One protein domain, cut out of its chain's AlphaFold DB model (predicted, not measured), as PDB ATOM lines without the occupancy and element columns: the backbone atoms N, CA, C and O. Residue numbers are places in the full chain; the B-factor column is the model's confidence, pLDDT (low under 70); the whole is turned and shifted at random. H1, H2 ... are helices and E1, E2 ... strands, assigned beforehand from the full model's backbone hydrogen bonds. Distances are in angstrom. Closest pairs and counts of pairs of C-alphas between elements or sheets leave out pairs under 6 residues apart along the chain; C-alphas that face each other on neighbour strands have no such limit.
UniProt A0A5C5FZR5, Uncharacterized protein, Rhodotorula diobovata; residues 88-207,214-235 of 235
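AT A GLANCE: This is residues 88 to 207 and 214 to 235 of the 235 residues of an uncharacterized protein of Rhodotorula diobovata (UniProt A0A5C5FZR5). A strongly twisted sheet of five short parallel strands runs through the middle; helix H5 covers one of its faces, and the long helices H2 and H4 lie side by side off the other. Short H1 and H3 sit near one end of H2 and H4, and the far end of H5 with the last residues, 230 to 235, sticks out. The printed part has 142 residues, with named elements in the order E1 E2 E3 H1 H2 E4 H3 H4 E5 H5; the sheet's order is E1 E2 E3 E4 E5, and the class is mixed, helices and strands. It is compact, with a radius of gyration of the C-alphas of 15.2 A, and spans 50 by 36 by 28 A.

HOW THE PARTS SIT: E1, residues 88 to 92, an edge strand, is parallel to its neighbour E2, residues 110 to 113, at 26 degrees; N 91 and O 111 are 2.9 A apart, within hydrogen-bond range. E2 and E3, residues 123 to 125, are parallel at 31 degrees, with N 125 and O 112 at 2.9 A. E3 and E4, residues 163 to 167, are parallel at 10 degrees, with N 165 and O 124 at 2.7 A. E4 and the other edge strand, E5, residues 197 to 201, are parallel at 30 degrees, with N 199 and O 164 at 2.9 A. H1, residues 128 to 131, only grazes the sheet, and touches H2, residues 134 to 150, only at the corner, closest at the C-alphas of Phe 131 and Ala 137, 4.1 A. H3, residues 169 to 176, touches H4, residues 178 to 193, only at the corner, closest at the C-alphas of Ala 174 and Glu 181, 4.4 A. H2 and H4 touch at a shallow tilt of 17 degrees, the same way, closest at the C-alphas of Gly 145 and Phe 187, 5.1 A. H4 only grazes the sheet with residues 188 to 192. E3, H1 H2, E4 and E4, H3 H4, E5 are strand-helix-strand units, parallel neighbour strands with helices between, each with a right-handed crossover. H5, residues 216 to 232, is on one face of the sheet, in two layers, helix over sheet; its closest C-alphas to E5 are those of Glu 217 and His 201, 6.0 A. In H2, H3 and H5 every O i to N i+4 pair is within hydrogen-bond range, in H4 11 of 12, and H1 is too short for such a pair.

IN THESE COORDINATES: E1 begins at C-alpha 88, (8.074, 9.640, 11.415), and is 13.8 A long. H2 measures 24.3 A, E4 13.2 A, H4 22.8 A and E5 12.6 A. H5 measures 24.6 A and ends at C-alpha 232, (3.925, 6.544, 29.833).

THE WHOLE: The C-alphas farthest apart, of Ala 135 and Arg 235, are 50.6 A apart. Residues 208 to 213 are not printed, and C-alphas 207 and 214 are 14.5 A apart across the cut. The links E1 to E2 and H2 to E4 are long. Mean pLDDT of the printed part is 85.2; residues 93 to 98, 114 to 118, 203 to 207 and 233 to 235 are under 70.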
ATOM      1  N   PHE A  88       6.722  10.037  11.828       93.12
ATOM      2  CA  PHE A  88       8.074   9.640  11.415       93.12
ATOM      3  C   PHE A  88       8.604  10.423  10.208       93.12
ATOM      4  O   PHE A  88       7.849  11.052   9.461       93.12
ATOM      5  N   VAL A  89       9.917  10.310   9.992       91.44
ATOM      6  CA  VAL A  89      10.619  10.835   8.815       91.44
ATOM      7  C   VAL A  89      11.346   9.694   8.107       91.44
ATOM      8  O   VAL A  89      11.989   8.875   8.753       91.44
ATOM      9  N   GLN A  90      11.268   9.630   6.782       89.81
ATOM     10  CA  GLN A  90      12.039   8.711   5.947       89.81
ATOM     11  C   GLN A  90      13.023   9.501   5.079       89.81
ATOM     12  O   GLN A  90      12.622  10.442   4.399       89.81
ATOM     13  N   THR A  91      14.300   9.115   5.076       85.12
ATOM     14  CA  THR A  91      15.383   9.878   4.427       85.12
ATOM     15  C   THR A  91      16.447   8.958   3.800       85.12
ATOM     16  O   THR A  91      16.609   7.819   4.252       85.12
ATOM     17  N   PRO A  92      17.189   9.365   2.746       76.94
ATOM     18  CA  PRO A  92      18.284   8.572   2.193       76.94
ATOM     19  C   PRO A  92      19.450   8.435   3.175       76.94
ATOM     20  O   PRO A  92      19.749   9.340   3.948       76.94
ATOM     21  N   GLY A  93      20.194   7.340   3.077       65.31
ATOM     22  CA  GLY A  93      21.353   7.056   3.922       65.31
ATOM     23  C   GLY A  93      22.517   8.030   3.727       65.31
ATOM     24  O   GLY A  93      23.257   8.261   4.672       65.31
ATOM     25  N   MET A  94      22.640   8.674   2.559       58.78
ATOM     26  CA  MET A  94      23.651   9.727   2.348       58.78
ATOM     27  C   MET A  94      23.388  10.995   3.176       58.78
ATOM     28  O   MET A  94      24.271  11.830   3.304       58.78
ATOM     29  N   SER A  95      22.195  11.134   3.769       59.84
ATOM     30  CA  SER A  95      21.898  12.212   4.718       59.84
ATOM     31  C   SER A  95      22.321  11.890   6.153       59.84
ATOM     32  O   SER A  95      22.199  12.756   7.008       59.84
ATOM     33  N   LEU A  96      22.813  10.676   6.446       55.69
ATOM     34  CA  LEU A  96      23.100  10.251   7.821       55.69
ATOM     35  C   LEU A  96      24.160  11.128   8.504       55.69
ATOM     36  O   LEU A  96      24.064  11.344   9.705       55.69
ATOM     37  N   GLU A  97      25.137  11.660   7.767       61.69
ATOM     38  CA  GLU A  97      26.116  12.600   8.336       61.69
ATOM     39  C   GLU A  97      25.465  13.939   8.703       61.69
ATOM     40  O   GLU A  97      25.674  14.438   9.805       61.69
ATOM     41  N   ALA A  98      24.608  14.470   7.826       64.31
ATOM     42  CA  ALA A  98      23.847  15.696   8.074       64.31
ATOM     43  C   ALA A  98      22.736  15.517   9.130       64.31
ATOM     44  O   ALA A  98      22.287  16.489   9.725       64.31
ATOM     45  N   MET A  99      22.298  14.278   9.361       74.94
ATOM     46  CA  MET A  99      21.180  13.906  10.235       74.94
ATOM     47  C   MET A  99      21.626  12.984  11.375       74.94
ATOM     48  O   MET A  99      20.829  12.189  11.884       74.94
ATOM     49  N   ARG A 100      22.903  13.057  11.769       76.19
ATOM     50  CA  ARG A 100      23.504  12.137  12.746       76.19
ATOM     51  C   ARG A 100      22.790  12.185  14.094       76.19
ATOM     52  O   ARG A 100      22.582  11.138  14.702       76.19
ATOM     53  N   ASP A 101      22.336  13.367  14.497       82.06
ATOM     54  CA  ASP A 101      21.593  13.588  15.742       82.06
ATOM     55  C   ASP A 101      20.257  12.829  15.766       82.06
ATOM     56  O   ASP A 101      19.759  12.442  16.821       82.06
ATOM     57  N   PHE A 102      19.703  12.533  14.588       87.00
ATOM     58  CA  PHE A 102      18.450  11.802  14.432       87.00
ATOM     59  C   PHE A 102      18.646  10.307  14.156       87.00
ATOM     60  O   PHE A 102      17.672   9.554  14.185       87.00
ATOM     61  N   ALA A 103      19.885   9.846  13.942       86.31
ATOM     62  CA  ALA A 103      20.193   8.459  13.583       86.31
ATOM     63  C   ALA A 103      19.674   7.436  14.605       86.31
ATOM     64  O   ALA A 103      19.387   6.292  14.249       86.31
ATOM     65  N   HIS A 104      19.546   7.843  15.869       89.06
ATOM     66  CA  HIS A 104      19.038   7.009  16.955       89.06
ATOM     67  C   HIS A 104      17.741   7.532  17.580       89.06
ATOM     68  O   HIS A 104      17.308   6.980  18.593       89.06
ATOM     69  N   SER A 105      17.115   8.548  16.975       90.44
ATOM     70  CA  SER A 105      15.871   9.138  17.470       90.44
ATOM     71  C   SER A 105      14.732   8.125  17.445       90.44
ATOM     72  O   SER A 105      14.529   7.417  16.463       90.44
ATOM     73  N   VAL A 106      13.957   8.096  18.526       90.31
ATOM     74  CA  VAL A 106      12.717   7.312  18.656       90.31
ATOM     75  C   VAL A 106      11.474   8.202  18.643       90.31
ATOM     76  O   VAL A 106      10.355   7.693  18.562       90.31
ATOM     77  N   ASN A 107      11.648   9.527  18.712       89.75
ATOM     78  CA  ASN A 107      10.560  10.497  18.769       89.75
ATOM     79  C   ASN A 107      10.915  11.811  18.038       89.75
ATOM     80  O   ASN A 107      11.511  12.697  18.649       89.75
ATOM     81  N   PRO A 108      10.522  11.954  16.765       91.81
ATOM     82  CA  PRO A 108       9.942  10.915  15.917       91.81
ATOM     83  C   PRO A 108      11.025   9.904  15.487       91.81
ATOM     84  O   PRO A 108      12.206  10.258  15.451       91.81
ATOM     85  N   PRO A 109      10.679   8.643  15.184       93.50
ATOM     86  CA  PRO A 109      11.605   7.707  14.560       93.50
ATOM     87  C   PRO A 109      12.009   8.168  13.148       93.50
ATOM     88  O   PRO A 109      11.182   8.685  12.389       93.50
ATOM     89  N   PHE A 110      13.278   7.951  12.790       91.88
ATOM     90  CA  PHE A 110      13.836   8.292  11.477       91.88
ATOM     91  C   PHE A 110      14.241   7.029  10.725       91.88
ATOM     92  O   PHE A 110      15.178   6.343  11.119       91.88
ATOM     93  N   LEU A 111      13.556   6.747   9.617       91.19
ATOM     94  CA  LEU A 111      13.833   5.615   8.743       91.19
ATOM     95  C   LEU A 111      14.855   5.989   7.670       91.19
ATOM     96  O   LEU A 111      14.548   6.720   6.725       91.19
ATOM     97  N   PHE A 112      16.057   5.437   7.775       87.94
ATOM     98  CA  PHE A 112      17.136   5.691   6.826       87.94
ATOM     99  C   PHE A 112      17.199   4.605   5.757       87.94
ATOM    100  O   PHE A 112      17.272   3.422   6.078       87.94
ATOM    101  N   ALA A 113      17.227   4.991   4.483       82.88
ATOM    102  CA  ALA A 113      17.483   4.067   3.378       82.88
ATOM    103  C   ALA A 113      18.995   3.948   3.132       82.88
ATOM    104  O   ALA A 113      19.573   4.790   2.448       82.88
ATOM    105  N   SER A 114      19.671   2.953   3.707       69.44
ATOM    106  CA  SER A 114      21.132   2.844   3.564       69.44
ATOM    107  C   SER A 114      21.523   2.091   2.304       69.44
ATOM    108  O   SER A 114      21.128   0.943   2.137       69.44
ATOM    109  N   SER A 115      22.385   2.682   1.477       53.59
ATOM    110  CA  SER A 115      23.226   1.935   0.534       53.59
ATOM    111  C   SER A 115      24.677   1.792   1.004       53.59
ATOM    112  O   SER A 115      25.369   0.906   0.506       53.59
ATOM    113  N   LEU A 116      25.154   2.641   1.931       55.34
ATOM    114  CA  LEU A 116      26.594   2.861   2.161       55.34
ATOM    115  C   LEU A 116      26.983   3.423   3.554       55.34
ATOM    116  O   LEU A 116      28.120   3.852   3.726       55.34
ATOM    117  N   ALA A 117      26.097   3.466   4.555       54.97
ATOM    118  CA  ALA A 117      26.434   4.136   5.818       54.97
ATOM    119  C   ALA A 117      27.559   3.428   6.604       54.97
ATOM    120  O   ALA A 117      27.517   2.214   6.802       54.97
ATOM    121  N   SER A 118      28.537   4.198   7.098       63.00
ATOM    122  CA  SER A 118      29.587   3.754   8.035       63.00
ATOM    123  C   SER A 118      29.041   3.443   9.437       63.00
ATOM    124  O   SER A 118      29.650   2.684  10.190       63.00
ATOM    125  N   LEU A 119      27.872   3.998   9.768       75.06
ATOM    126  CA  LEU A 119      27.171   3.845  11.037       75.06
ATOM    127  C   LEU A 119      25.794   3.215  10.801       75.06
ATOM    128  O   LEU A 119      25.088   3.586   9.865       75.06
ATOM    129  N   LEU A 120      25.404   2.274  11.664       87.50
ATOM    130  CA  LEU A 120      24.090   1.631  11.611       87.50
ATOM    131  C   LEU A 120      23.055   2.487  12.372       87.50
ATOM    132  O   LEU A 120      23.136   2.543  13.606       87.50
ATOM    133  N   PRO A 121      22.086   3.133  11.692       90.19
ATOM    134  CA  PRO A 121      21.019   3.877  12.360       90.19
ATOM    135  C   PRO A 121      20.092   2.943  13.146       90.19
ATOM    136  O   PRO A 121      20.100   1.725  12.955       90.19
ATOM    137  N   ARG A 122      19.266   3.511  14.031       92.19
ATOM    138  CA  ARG A 122      18.277   2.730  14.784       92.19
ATOM    139  C   ARG A 122      17.210   2.152  13.864       92.19
ATOM    140  O   ARG A 122      16.853   0.996  14.060       92.19
ATOM    141  N   HIS A 123      16.731   2.905  12.873       93.19
ATOM    142  CA  HIS A 123      15.738   2.423  11.912       93.19
ATOM    143  C   HIS A 123      16.301   2.462  10.492       93.19
ATOM    144  O   HIS A 123      16.599   3.522   9.941       93.19
ATOM    145  N   LEU A 124      16.447   1.283   9.899       92.00
ATOM    146  CA  LEU A 124      17.031   1.069   8.580       92.00
ATOM    147  C   LEU A 124      15.985   0.455   7.648       92.00
ATOM    148  O   LEU A 124      15.330  -0.505   8.034       92.00
ATOM    149  N   ILE A 125      15.868   0.951   6.417       90.38
ATOM    150  CA  ILE A 125      15.155   0.274   5.327       90.38
ATOM    151  C   ILE A 125      16.134  -0.146   4.240       90.38
ATOM    152  O   ILE A 125      16.946   0.661   3.783       90.38
ATOM    153  N   LEU A 126      16.041  -1.411   3.831       88.12
ATOM    154  CA  LEU A 126      16.737  -1.935   2.667       88.12
ATOM    155  C   LEU A 126      15.747  -2.012   1.505       88.12
ATOM    156  O   LEU A 126      14.705  -2.650   1.596       88.12
ATOM    157  N   ALA A 127      16.044  -1.305   0.423       82.12
ATOM    158  CA  ALA A 127      15.162  -1.192  -0.724       82.12
ATOM    159  C   ALA A 127      15.293  -2.408  -1.666       82.12
ATOM    160  O   ALA A 127      16.388  -2.958  -1.795       82.12
ATOM    161  N   PRO A 128      14.226  -2.777  -2.401       81.50
ATOM    162  CA  PRO A 128      14.226  -3.937  -3.301       81.50
ATOM    163  C   PRO A 128      15.382  -3.965  -4.306       81.50
ATOM    164  O   PRO A 128      16.058  -4.978  -4.447       81.50
ATOM    165  N   HIS A 129      15.691  -2.821  -4.929       81.62
ATOM    166  CA  HIS A 129      16.770  -2.708  -5.921       81.62
ATOM    167  C   HIS A 129      18.162  -3.083  -5.371       81.62
ATOM    168  O   HIS A 129      19.085  -3.398  -6.121       81.62
ATOM    169  N   GLN A 130      18.337  -3.081  -4.044       80.06
ATOM    170  CA  GLN A 130      19.574  -3.506  -3.384       80.06
ATOM    171  C   GLN A 130      19.739  -5.032  -3.345       80.06
ATOM    172  O   GLN A 130      20.823  -5.525  -3.017       80.06
ATOM    173  N   PHE A 131      18.680  -5.763  -3.693       85.62
ATOM    174  CA  PHE A 131      18.613  -7.218  -3.780       85.62
ATOM    175  C   PHE A 131      18.365  -7.704  -5.215       85.62
ATOM    176  O   PHE A 131      18.089  -8.882  -5.415       85.62
ATOM    177  N   GLU A 132      18.503  -6.830  -6.220       85.69
ATOM    178  CA  GLU A 132      18.466  -7.225  -7.631       85.69
ATOM    179  C   GLU A 132      19.611  -8.198  -7.943       85.69
ATOM    180  O   GLU A 132      20.769  -7.812  -8.141       85.69
ATOM    181  N   GLY A 133      19.269  -9.482  -7.968       88.75
ATOM    182  CA  GLY A 133      20.190 -10.575  -8.224       88.75
ATOM    183  C   GLY A 133      20.941 -11.070  -6.985       88.75
ATOM    184  O   GLY A 133      21.219 -10.362  -6.014       88.75
ATOM    185  N   VAL A 134      21.343 -12.334  -7.074       92.81
ATOM    186  CA  VAL A 134      21.921 -13.118  -5.974       92.81
ATOM    187  C   VAL A 134      23.194 -12.495  -5.396       92.81
ATOM    188  O   VAL A 134      23.374 -12.430  -4.178       92.81
ATOM    189  N   ALA A 135      24.093 -12.000  -6.251       93.12
ATOM    190  CA  ALA A 135      25.362 -11.427  -5.807       93.12
ATOM    191  C   ALA A 135      25.163 -10.147  -4.976       93.12
ATOM    192  O   ALA A 135      25.803  -9.979  -3.933       93.12
ATOM    193  N   ARG A 136      24.253  -9.261  -5.406       90.62
ATOM    194  CA  ARG A 136      23.915  -8.045  -4.654       90.62
ATOM    195  C   ARG A 136      23.211  -8.402  -3.355       90.62
ATOM    196  O   ARG A 136      23.659  -7.947  -2.308       90.62
ATOM    197  N   ALA A 137      22.210  -9.281  -3.403       92.25
ATOM    198  CA  ALA A 137      21.461  -9.688  -2.219       92.25
ATOM    199  C   ALA A 137      22.365 -10.273  -1.123       92.25
ATOM    200  O   ALA A 137      22.380  -9.783   0.008       92.25
ATOM    201  N   THR A 138      23.195 -11.260  -1.468       94.56
ATOM    202  CA  THR A 138      24.134 -11.883  -0.519       94.56
ATOM    203  C   THR A 138      25.163 -10.891   0.026       94.56
ATOM    204  O   THR A 138      25.467 -10.909   1.219       94.56
ATOM    205  N   THR A 139      25.687  -9.994  -0.814       92.44
ATOM    206  CA  THR A 139      26.648  -8.964  -0.390       92.44
ATOM    207  C   THR A 139      26.009  -7.961   0.564       92.44
ATOM    208  O   THR A 139      26.599  -7.647   1.598       92.44
ATOM    209  N   THR A 140      24.809  -7.476   0.245       91.31
ATOM    210  CA  THR A 140      24.043  -6.547   1.082       91.31
ATOM    211  C   THR A 140      23.746  -7.178   2.442       91.31
ATOM    212  O   THR A 140      24.079  -6.581   3.465       91.31
ATOM    213  N   LEU A 141      23.232  -8.413   2.472       93.50
ATOM    214  CA  LEU A 141      22.940  -9.135   3.716       93.50
ATOM    215  C   LEU A 141      24.180  -9.308   4.593       93.50
ATOM    216  O   LEU A 141      24.143  -8.989   5.779       93.50
ATOM    217  N   ARG A 142      25.306  -9.741   4.017       92.69
ATOM    218  CA  ARG A 142      26.562  -9.902   4.767       92.69
ATOM    219  C   ARG A 142      27.074  -8.578   5.322       92.69
ATOM    220  O   ARG A 142      27.485  -8.520   6.478       92.69
ATOM    221  N   LYS A 143      27.051  -7.514   4.513       91.12
ATOM    222  CA  LYS A 143      27.519  -6.186   4.930       91.12
ATOM    223  C   LYS A 143      26.684  -5.641   6.082       91.12
ATOM    224  O   LYS A 143      27.248  -5.272   7.108       91.12
ATOM    225  N   VAL A 144      25.360  -5.628   5.936       91.31
ATOM    226  CA  VAL A 144      24.470  -5.105   6.980       91.31
ATOM    227  C   VAL A 144      24.508  -6.008   8.213       91.31
ATOM    228  O   VAL A 144      24.626  -5.501   9.322       91.31
ATOM    229  N   GLY A 145      24.520  -7.334   8.050       93.25
ATOM    230  CA  GLY A 145      24.668  -8.276   9.165       93.25
ATOM    231  C   GLY A 145      25.943  -8.029   9.977       93.25
ATOM    232  O   GLY A 145      25.892  -7.935  11.202       93.25
ATOM    233  N   ALA A 146      27.078  -7.798   9.311       91.88
ATOM    234  CA  ALA A 146      28.326  -7.443   9.985       91.88
ATOM    235  C   ALA A 146      28.240  -6.102  10.741       91.88
ATOM    236  O   ALA A 146      28.855  -5.954  11.798       91.88
ATOM    237  N   GLN A 147      27.477  -5.131  10.230       91.69
ATOM    238  CA  GLN A 147      27.225  -3.870  10.931       91.69
ATOM    239  C   GLN A 147      26.345  -4.073  12.166       91.69
ATOM    240  O   GLN A 147      26.652  -3.517  13.215       91.69
ATOM    241  N   VAL A 148      25.304  -4.903  12.078       92.69
ATOM    242  CA  VAL A 148      24.442  -5.262  13.218       92.69
ATOM    243  C   VAL A 148      25.257  -5.943  14.316       92.69
ATOM    244  O   VAL A 148      25.169  -5.550  15.479       92.69
ATOM    245  N   ALA A 149      26.119  -6.893  13.948       92.81
ATOM    246  CA  ALA A 149      26.993  -7.592  14.887       92.81
ATOM    247  C   ALA A 149      27.976  -6.656  15.612       92.81
ATOM    248  O   ALA A 149      28.313  -6.890  16.772       92.81
ATOM    249  N   LYS A 150      28.437  -5.590  14.945       91.38
ATOM    250  CA  LYS A 150      29.422  -4.633  15.481       91.38
ATOM    251  C   LYS A 150      28.805  -3.374  16.086       91.38
ATOM    252  O   LYS A 150      29.533  -2.568  16.658       91.38
ATOM    253  N   ALA A 151      27.496  -3.177  15.952       88.50
ATOM    254  CA  ALA A 151      26.842  -1.964  16.413       88.50
ATOM    255  C   ALA A 151      27.017  -1.788  17.936       88.50
ATOM    256  O   ALA A 151      26.952  -2.772  18.677       88.50
ATOM    257  N   PRO A 152      27.225  -0.559  18.439       87.88
ATOM    258  CA  PRO A 152      27.281  -0.314  19.879       87.88
ATOM    259  C   PRO A 152      25.927  -0.623  20.527       87.88
ATOM    260  O   PRO A 152      24.887  -0.489  19.888       87.88
ATOM    261  N   LYS A 153      25.891  -1.028  21.796       86.62
ATOM    262  CA  LYS A 153      24.613  -1.164  22.512       86.62
ATOM    263  C   LYS A 153      24.018   0.230  22.753       86.62
ATOM    264  O   LYS A 153      24.765   1.130  23.125       86.62
ATOM    265  N   LEU A 154      22.720   0.418  22.513       86.75
ATOM    266  CA  LEU A 154      22.049   1.695  22.815       86.75
ATOM    267  C   LEU A 154      21.520   1.662  24.256       86.75
ATOM    268  O   LEU A 154      21.137   0.598  24.746       86.75
ATOM    269  N   GLU A 155      21.515   2.806  24.940       84.62
ATOM    270  CA  GLU A 155      21.124   2.903  26.360       84.62
ATOM    271  C   GLU A 155      19.684   2.419  26.605       84.62
ATOM    272  O   GLU A 155      19.410   1.703  27.566       84.62
ATOM    273  N   ASP A 156      18.785   2.730  25.673       85.06
ATOM    274  CA  ASP A 156      17.350   2.434  25.691       85.06
ATOM    275  C   ASP A 156      16.966   1.206  24.839       85.06
ATOM    276  O   ASP A 156      15.788   0.978  24.567       85.06
ATOM    277  N   GLU A 157      17.931   0.390  24.397       85.75
ATOM    278  CA  GLU A 157      17.701  -0.688  23.415       85.75
ATOM    279  C   GLU A 157      16.681  -1.741  23.878       85.75
ATOM    280  O   GLU A 157      16.031  -2.381  23.054       85.75
ATOM    281  N   ALA A 158      16.517  -1.912  25.192       85.06
ATOM    282  CA  ALA A 158      15.519  -2.817  25.759       85.06
ATOM    283  C   ALA A 158      14.075  -2.336  25.533       85.06
ATOM    284  O   ALA A 158      13.183  -3.165  25.374       85.06
ATOM    285  N   GLN A 159      13.853  -1.020  25.522       86.75
ATOM    286  CA  GLN A 159      12.543  -0.398  25.303       86.75
ATOM    287  C   GLN A 159      12.331  -0.081  23.820       86.75
ATOM    288  O   GLN A 159      11.236  -0.235  23.282       86.75
ATOM    289  N   HIS A 160      13.396   0.330  23.136       89.94
ATOM    290  CA  HIS A 160      13.349   0.777  21.754       89.94
ATOM    291  C   HIS A 160      14.404   0.039  20.925       89.94
ATOM    292  O   HIS A 160      15.484   0.576  20.672       89.94
ATOM    293  N   PRO A 161      14.128  -1.195  20.474       92.19
ATOM    294  CA  PRO A 161      15.103  -1.966  19.716       92.19
ATOM    295  C   PRO A 161      15.429  -1.298  18.378       92.19
ATOM    296  O   PRO A 161      14.638  -0.527  17.821       92.19
ATOM    297  N   ARG A 162      16.592  -1.648  17.820       94.06
ATOM    298  CA  ARG A 162      16.883  -1.368  16.409       94.06
ATOM    299  C   ARG A 162      15.855  -2.046  15.520       94.06
ATOM    300  O   ARG A 162      15.396  -3.140  15.831       94.06
ATOM    301  N   VAL A 163      15.539  -1.424  14.395       95.12
ATOM    302  CA  VAL A 163      14.568  -1.925  13.430       95.12
ATOM    303  C   VAL A 163      15.191  -1.961  12.046       95.12
ATOM    304  O   VAL A 163      15.697  -0.949  11.565       95.12
ATOM    305  N   ILE A 164      15.118  -3.119  11.395       94.31
ATOM    306  CA  ILE A 164      15.573  -3.302  10.018       94.31
ATOM    307  C   ILE A 164      14.393  -3.748   9.167       94.31
ATOM    308  O   ILE A 164      13.773  -4.776   9.432       94.31
ATOM    309  N   LEU A 165      14.088  -2.956   8.145       93.56
ATOM    310  CA  LEU A 165      13.052  -3.234   7.170       93.56
ATOM    311  C   LEU A 165      13.651  -3.990   5.990       93.56
ATOM    312  O   LEU A 165      14.562  -3.482   5.333       93.56
ATOM    313  N   LEU A 166      13.116  -5.183   5.736       92.38
ATOM    314  CA  LEU A 166      13.479  -6.029   4.602       92.38
ATOM    315  C   LEU A 166      12.329  -6.107   3.592       92.38
ATOM    316  O   LEU A 166      11.170  -6.227   4.007       92.38
ATOM    317  N   PRO A 167      12.627  -6.086   2.284       90.75
ATOM    318  CA  PRO A 167      11.609  -6.243   1.261       90.75
ATOM    319  C   PRO A 167      11.193  -7.710   1.160       90.75
ATOM    320  O   PRO A 167      12.036  -8.609   1.194       90.75
ATOM    321  N   ARG A 168       9.893  -7.960   0.987       89.06
ATOM    322  CA  ARG A 168       9.372  -9.326   0.809       89.06
ATOM    323  C   ARG A 168       9.884 -10.031  -0.448       89.06
ATOM    324  O   ARG A 168       9.973 -11.253  -0.427       89.06
ATOM    325  N   ALA A 169      10.300  -9.323  -1.504       86.81
ATOM    326  CA  ALA A 169      10.912  -9.991  -2.660       86.81
ATOM    327  C   ALA A 169      12.201 -10.746  -2.301       86.81
ATOM    328  O   ALA A 169      12.588 -11.671  -3.011       86.81
ATOM    329  N   LEU A 170      12.848 -10.408  -1.181       90.69
ATOM    330  CA  LEU A 170      13.976 -11.183  -0.684       90.69
ATOM    331  C   LEU A 170      13.559 -12.584  -0.212       90.69
ATOM    332  O   LEU A 170      14.358 -13.508  -0.330       90.69
ATOM    333  N   GLU A 171      12.331 -12.751   0.292       90.94
ATOM    334  CA  GLU A 171      11.779 -14.065   0.650       90.94
ATOM    335  C   GLU A 171      11.639 -14.935  -0.607       90.94
ATOM    336  O   GLU A 171      12.087 -16.080  -0.613       90.94
ATOM    337  N   ALA A 172      11.100 -14.368  -1.692       88.81
ATOM    338  CA  ALA A 172      10.977 -15.057  -2.978       88.81
ATOM    339  C   ALA A 172      12.355 -15.420  -3.556       88.81
ATOM    340  O   ALA A 172      12.601 -16.569  -3.908       88.81
ATOM    341  N   LEU A 173      13.295 -14.472  -3.552       91.75
ATOM    342  CA  LEU A 173      14.651 -14.712  -4.042       91.75
ATOM    343  C   LEU A 173      15.404 -15.768  -3.209       91.75
ATOM    344  O   LEU A 173      16.183 -16.543  -3.759       91.75
ATOM    345  N   ALA A 174      15.189 -15.808  -1.893       94.12
ATOM    346  CA  ALA A 174      15.762 -16.835  -1.027       94.12
ATOM    347  C   ALA A 174      15.162 -18.222  -1.300       94.12
ATOM    348  O   ALA A 174      15.891 -19.205  -1.259       94.12
ATOM    349  N   ALA A 175      13.866 -18.299  -1.618       93.56
ATOM    350  CA  ALA A 175      13.226 -19.551  -2.016       93.56
ATOM    351  C   ALA A 175      13.752 -20.081  -3.364       93.56
ATOM    352  O   ALA A 175      13.757 -21.290  -3.591       93.56
ATOM    353  N   GLU A 176      14.203 -19.190  -4.251       94.69
ATOM    354  CA  GLU A 176      14.719 -19.537  -5.579       94.69
ATOM    355  C   GLU A 176      16.231 -19.839  -5.603       94.69
ATOM    356  O   GLU A 176      16.682 -20.615  -6.446       94.69
ATOM    357  N   ASP A 177      17.033 -19.252  -4.703       96.56
ATOM    358  CA  ASP A 177      18.493 -19.420  -4.690       96.56
ATOM    359  C   ASP A 177      19.058 -19.695  -3.285       96.56
ATOM    360  O   ASP A 177      19.078 -18.836  -2.396       96.56
ATOM    361  N   CYS A 178      19.649 -20.884  -3.126       96.25
ATOM    362  CA  CYS A 178      20.211 -21.361  -1.861       96.25
ATOM    363  C   CYS A 178      21.337 -20.476  -1.297       96.25
ATOM    364  O   CYS A 178      21.594 -20.486  -0.093       96.25
ATOM    365  N   ARG A 179      22.028 -19.680  -2.126       96.25
ATOM    366  CA  ARG A 179      23.077 -18.760  -1.650       96.25
ATOM    367  C   ARG A 179      22.464 -17.559  -0.948       96.25
ATOM    368  O   ARG A 179      23.072 -17.039  -0.011       96.25
ATOM    369  N   VAL A 180      21.298 -17.105  -1.409       95.94
ATOM    370  CA  VAL A 180      20.541 -16.023  -0.770       95.94
ATOM    371  C   VAL A 180      19.933 -16.527   0.530       95.94
ATOM    372  O   VAL A 180      20.115 -15.870   1.552       95.94
ATOM    373  N   GLU A 181      19.337 -17.719   0.529       95.62
ATOM    374  CA  GLU A 181      18.861 -18.390   1.746       95.62
ATOM    375  C   GLU A 181      19.976 -18.524   2.801       95.62
ATOM    376  O   GLU A 181      19.835 -18.060   3.936       95.62
ATOM    377  N   ALA A 182      21.140 -19.048   2.400       95.62
ATOM    378  CA  ALA A 182      22.304 -19.213   3.268       95.62
ATOM    379  C   ALA A 182      22.900 -17.885   3.769       95.62
ATOM    380  O   ALA A 182      23.644 -17.880   4.749       95.62
ATOM    381  N   ALA A 183      22.610 -16.755   3.118       95.69
ATOM    382  CA  ALA A 183      22.986 -15.428   3.605       95.69
ATOM    383  C   ALA A 183      21.905 -14.809   4.507       95.69
ATOM    384  O   ALA A 183      22.234 -14.108   5.466       95.69
ATOM    385  N   LEU A 184      20.628 -15.068   4.215       96.44
ATOM    386  CA  LEU A 184      19.488 -14.529   4.947       96.44
ATOM    387  C   LEU A 184      19.368 -15.148   6.344       96.44
ATOM    388  O   LEU A 184      19.163 -14.416   7.310       96.44
ATOM    389  N   GLY A 185      19.564 -16.463   6.474       95.06
ATOM    390  CA  GLY A 185      19.510 -17.161   7.764       95.06
ATOM    391  C   GLY A 185      20.455 -16.560   8.818       95.06
ATOM    392  O   GLY A 185      19.982 -16.080   9.854       95.06
ATOM    393  N   PRO A 186      21.775 -16.489   8.558       95.88
ATOM    394  CA  PRO A 186      22.732 -15.856   9.466       95.88
ATOM    395  C   PRO A 186      22.438 -14.378   9.738       95.88
ATOM    396  O   PRO A 186      22.662 -13.901  10.851       95.88
ATOM    397  N   PHE A 187      21.922 -13.642   8.749       95.94
ATOM    398  CA  PHE A 187      21.523 -12.248   8.931       95.94
ATOM    399  C   PHE A 187      20.388 -12.112   9.960       95.94
ATOM    400  O   PHE A 187      20.494 -11.319  10.898       95.94
ATOM    401  N   VAL A 188      19.322 -12.905   9.815       96.69
ATOM    402  CA  VAL A 188      18.180 -12.901  10.740       96.69
ATOM    403  C   VAL A 188      18.608 -13.376  12.132       96.69
ATOM    404  O   VAL A 188      18.225 -12.755  13.123       96.69
ATOM    405  N   ALA A 189      19.461 -14.403  12.215       96.38
ATOM    406  CA  ALA A 189      20.028 -14.871  13.480       96.38
ATOM    407  C   ALA A 189      20.840 -13.772  14.184       96.38
ATOM    408  O   ALA A 189      20.602 -13.484  15.356       96.38
ATOM    409  N   THR A 190      21.705 -13.071  13.444       96.25
ATOM    410  CA  THR A 190      22.472 -11.929  13.970       96.25
ATOM    411  C   THR A 190      21.540 -10.838  14.502       96.25
ATOM    412  O   THR A 190      21.783 -10.272  15.566       96.25
ATOM    413  N   CYS A 191      20.447 -10.539  13.794       95.62
ATOM    414  CA  CYS A 191      19.458  -9.574  14.273       95.62
ATOM    415  C   CYS A 191      18.817 -10.032  15.589       95.62
ATOM    416  O   CYS A 191      18.731  -9.238  16.523       95.62
ATOM    417  N   ALA A 192      18.427 -11.304  15.690       95.75
ATOM    418  CA  ALA A 192      17.815 -11.865  16.890       95.75
ATOM    419  C   ALA A 192      18.765 -11.827  18.101       95.75
ATOM    420  O   ALA A 192      18.383 -11.342  19.167       95.75
ATOM    421  N   GLU A 193      20.021 -12.250  17.929       95.06
ATOM    422  CA  GLU A 193      21.066 -12.192  18.964       95.06
ATOM    423  C   GLU A 193      21.295 -10.764  19.469       95.06
ATOM    424  O   GLU A 193      21.464 -10.517  20.665       95.06
ATOM    425  N   ARG A 194      21.254  -9.798  18.547       94.06
ATOM    426  CA  ARG A 194      21.421  -8.373  18.840       94.06
ATOM    427  C   ARG A 194      20.121  -7.679  19.246       94.06
ATOM    428  O   ARG A 194      20.135  -6.464  19.410       94.06
ATOM    429  N   LYS A 195      19.024  -8.423  19.429       94.31
ATOM    430  CA  LYS A 195      17.684  -7.904  19.763       94.31
ATOM    431  C   LYS A 195      17.189  -6.821  18.792       94.31
ATOM    432  O   LYS A 195      16.385  -5.967  19.159       94.31
ATOM    433  N   ALA A 196      17.651  -6.860  17.545       94.06
ATOM    434  CA  ALA A 196      17.121  -6.043  16.469       94.06
ATOM    435  C   ALA A 196      15.822  -6.664  15.938       94.06
ATOM    436  O   ALA A 196      15.733  -7.866  15.684       94.06
ATOM    437  N   ARG A 197      14.805  -5.827  15.742       95.19
ATOM    438  CA  ARG A 197      13.515  -6.203  15.166       95.19
ATOM    439  C   ARG A 197      13.605  -6.161  13.644       95.19
ATOM    440  O   ARG A 197      13.850  -5.107  13.061       95.19
ATOM    441  N   VAL A 198      13.350  -7.290  12.994       95.38
ATOM    442  CA  VAL A 198      13.181  -7.347  11.537       95.38
ATOM    443  C   VAL A 198      11.707  -7.130  11.205       95.38
ATOM    444  O   VAL A 198      10.835  -7.787  11.772       95.38
ATOM    445  N   ILE A 199      11.419  -6.187  10.309       94.56
ATOM    446  CA  ILE A 199      10.073  -5.934   9.786       94.56
ATOM    447  C   ILE A 199      10.092  -6.204   8.285       94.56
ATOM    448  O   ILE A 199      10.816  -5.555   7.536       94.56
ATOM    449  N   TRP A 200       9.264  -7.137   7.838       91.75
ATOM    450  CA  TRP A 200       9.047  -7.369   6.415       91.75
ATOM    451  C   TRP A 200       8.076  -6.333   5.876       91.75
ATOM    452  O   TRP A 200       7.002  -6.155   6.455       91.75
ATOM    453  N   HIS A 201       8.439  -5.661   4.788       86.56
ATOM    454  CA  HIS A 201       7.549  -4.722   4.121       86.56
ATOM    455  C   HIS A 201       7.155  -5.238   2.743       86.56
ATOM    456  O   HIS A 201       7.993  -5.725   1.975       86.56
ATOM    457  N   SER A 202       5.862  -5.141   2.445       77.19
ATOM    458  CA  SER A 202       5.364  -5.474   1.120       77.19
ATOM    459  C   SER A 202       5.867  -4.449   0.116       77.19
ATOM    460  O   SER A 202       5.953  -3.245   0.386       77.19
ATOM    461  N   GLU A 203       6.216  -4.944  -1.062       68.44
ATOM    462  CA  GLU A 203       6.435  -4.079  -2.201       68.44
ATOM    463  C   GLU A 203       5.083  -3.581  -2.673       68.44
ATOM    464  O   GLU A 203       4.067  -4.276  -2.616       68.44
ATOM    465  N   GLY A 204       5.065  -2.338  -3.121       54.56
ATOM    466  CA  GLY A 204       3.965  -1.873  -3.921       54.56
ATOM    467  C   GLY A 204       3.987  -2.598  -5.258       54.56
ATOM    468  O   GLY A 204       4.585  -2.087  -6.200       54.56
ATOM    469  N   GLU A 205       3.390  -3.788  -5.323       38.72
ATOM    470  CA  GLU A 205       3.140  -4.499  -6.571       38.72
ATOM    471  C   GLU A 205       2.406  -3.538  -7.516       38.72
ATOM    472  O   GLU A 205       1.302  -3.070  -7.230       38.72
ATOM    473  N   ASN A 206       3.053  -3.223  -8.635       39.16
ATOM    474  CA  ASN A 206       2.624  -2.282  -9.665       39.16
ATOM    475  C   ASN A 206       2.782  -0.792  -9.325       39.16
ATOM    476  O   ASN A 206       2.614  -0.328  -8.199       39.16
ATOM    477  N   ALA A 207       2.994  -0.006 -10.380       38.66
ATOM    478  CA  ALA A 207       2.940   1.457 -10.405       38.66
ATOM    479  C   ALA A 207       1.641   2.068  -9.812       38.66
ATOM    480  O   ALA A 207       1.529   3.278  -9.678       38.66
ATOM    481  N   VAL A 214       4.927   6.503   1.959       73.62
ATOM    482  CA  VAL A 214       5.812   6.026   3.018       73.62
ATOM    483  C   VAL A 214       5.551   4.544   3.334       73.62
ATOM    484  O   VAL A 214       4.462   4.045   3.057       73.62
ATOM    485  N   SER A 215       6.517   3.828   3.929       79.69
ATOM    486  CA  SER A 215       6.318   2.415   4.321       79.69
ATOM    487  C   SER A 215       5.164   2.272   5.322       79.69
ATOM    488  O   SER A 215       5.202   2.853   6.410       79.69
ATOM    489  N   ARG A 216       4.145   1.472   4.972       83.06
ATOM    490  CA  ARG A 216       2.974   1.213   5.829       83.06
ATOM    491  C   ARG A 216       3.360   0.523   7.130       83.06
ATOM    492  O   ARG A 216       2.870   0.883   8.198       83.06
ATOM    493  N   GLU A 217       4.233  -0.469   7.042       89.12
ATOM    494  CA  GLU A 217       4.682  -1.278   8.167       89.12
ATOM    495  C   GLU A 217       5.496  -0.439   9.144       89.12
ATOM    496  O   GLU A 217       5.285  -0.537  10.354       89.12
ATOM    497  N   PHE A 218       6.359   0.443   8.626       90.75
ATOM    498  CA  PHE A 218       7.066   1.388   9.478       90.75
ATOM    499  C   PHE A 218       6.136   2.429  10.088       90.75
ATOM    500  O   PHE A 218       6.294   2.773  11.254       90.75
ATOM    501  N   TRP A 219       5.143   2.915   9.342       89.50
ATOM    502  CA  TRP A 219       4.192   3.877   9.892       89.50
ATOM    503  C   TRP A 219       3.374   3.273  11.035       89.50
ATOM    504  O   TRP A 219       3.187   3.921  12.064       89.50
ATOM    505  N   ARG A 220       2.940   2.012  10.904       90.50
ATOM    506  CA  ARG A 220       2.294   1.280  12.000       90.50
ATOM    507  C   ARG A 220       3.211   1.216  13.224       90.50
ATOM    508  O   ARG A 220       2.790   1.626  14.300       90.50
ATOM    509  N   TYR A 221       4.466   0.806  13.038       92.38
ATOM    510  CA  TYR A 221       5.471   0.787  14.105       92.38
ATOM    511  C   TYR A 221       5.676   2.169  14.756       92.38
ATOM    512  O   TYR A 221       5.703   2.289  15.977       92.38
ATOM    513  N   ALA A 222       5.763   3.238  13.965       93.00
ATOM    514  CA  ALA A 222       5.938   4.592  14.479       93.00
ATOM    515  C   ALA A 222       4.740   5.061  15.322       93.00
ATOM    516  O   ALA A 222       4.911   5.750  16.330       93.00
ATOM    517  N   ARG A 223       3.519   4.660  14.942       90.12
ATOM    518  CA  ARG A 223       2.301   4.949  15.710       90.12
ATOM    519  C   ARG A 223       2.211   4.123  16.991       90.12
ATOM    520  O   ARG A 223       1.770   4.675  17.993       90.12
ATOM    521  N   GLU A 224       2.659   2.867  16.975       90.81
ATOM    522  CA  GLU A 224       2.818   2.041  18.186       90.81
ATOM    523  C   GLU A 224       3.755   2.745  19.180       90.81
ATOM    524  O   GLU A 224       3.333   3.063  20.289       90.81
ATOM    525  N   LEU A 225       4.955   3.140  18.736       89.62
ATOM    526  CA  LEU A 225       5.904   3.893  19.567       89.62
ATOM    527  C   LEU A 225       5.308   5.195  20.122       89.62
ATOM    528  O   LEU A 225       5.564   5.580  21.262       89.62
ATOM    529  N   LYS A 226       4.534   5.923  19.311       88.06
ATOM    530  CA  LYS A 226       3.887   7.171  19.740       88.06
ATOM    531  C   LYS A 226       2.800   6.921  20.784       88.06
ATOM    532  O   LYS A 226       2.682   7.713  21.719       88.06
ATOM    533  N   ALA A 227       2.029   5.847  20.634       87.81
ATOM    534  CA  ALA A 227       0.989   5.455  21.577       87.81
ATOM    535  C   ALA A 227       1.577   4.992  22.918       87.81
ATOM    536  O   ALA A 227       1.108   5.442  23.958       87.81
ATOM    537  N   GLU A 228       2.637   4.179  22.902       87.00
ATOM    538  CA  GLU A 228       3.363   3.743  24.107       87.00
ATOM    539  C   GLU A 228       3.830   4.945  24.937       87.00
ATOM    540  O   GLU A 228       3.508   5.061  26.116       87.00
ATOM    541  N   ARG A 229       4.454   5.935  24.288       82.94
ATOM    542  CA  ARG A 229       4.873   7.179  24.956       82.94
ATOM    543  C   ARG A 229       3.716   7.981  25.540       82.94
ATOM    544  O   ARG A 229       3.879   8.638  26.566       82.94
ATOM    545  N   ALA A 230       2.575   8.012  24.856       81.31
ATOM    546  CA  ALA A 230       1.405   8.726  25.351       81.31
ATOM    547  C   ALA A 230       0.861   8.079  26.633       81.31
ATOM    548  O   ALA A 230       0.391   8.795  27.510       81.31
ATOM    549  N   LEU A 231       0.973   6.753  26.759       78.44
ATOM    550  CA  LEU A 231       0.595   6.013  27.963       78.44
ATOM    551  C   LEU A 231       1.588   6.239  29.111       78.44
ATOM    552  O   LEU A 231       1.157   6.421  30.247       78.44
ATOM    553  N   ASP A 232       2.890   6.298  28.818       72.75
ATOM    554  CA  ASP A 232       3.925   6.544  29.833       72.75
ATOM    555  C   ASP A 232       3.858   7.957  30.430       72.75
ATOM    556  O   ASP A 232       4.201   8.148  31.588       72.75
ATOM    557  N   ARG A 233       3.380   8.955  29.674       64.94
ATOM    558  CA  ARG A 233       3.195  10.335  30.171       64.94
ATOM    559  C   ARG A 233       1.993  10.519  31.101       64.94
ATOM    560  O   ARG A 233       1.861  11.580  31.702       64.94
ATOM    561  N   VAL A 234       1.083   9.546  31.138       57.53
ATOM    562  CA  VAL A 234      -0.150   9.592  31.942       57.53
ATOM    563  C   VAL A 234       0.018   8.835  33.268       57.53
ATOM    564  O   VAL A 234      -0.829   8.958  34.151       57.53
ATOM    565  N   ARG A 235       1.101   8.063  33.415       48.12
ATOM    566  CA  ARG A 235       1.474   7.355  34.644       48.12
ATOM    567  C   ARG A 235       2.410   8.195  35.500       48.12
ATOM    568  O   ARG A 235       2.307   8.044  36.735       48.12
TER     569      ARG A 235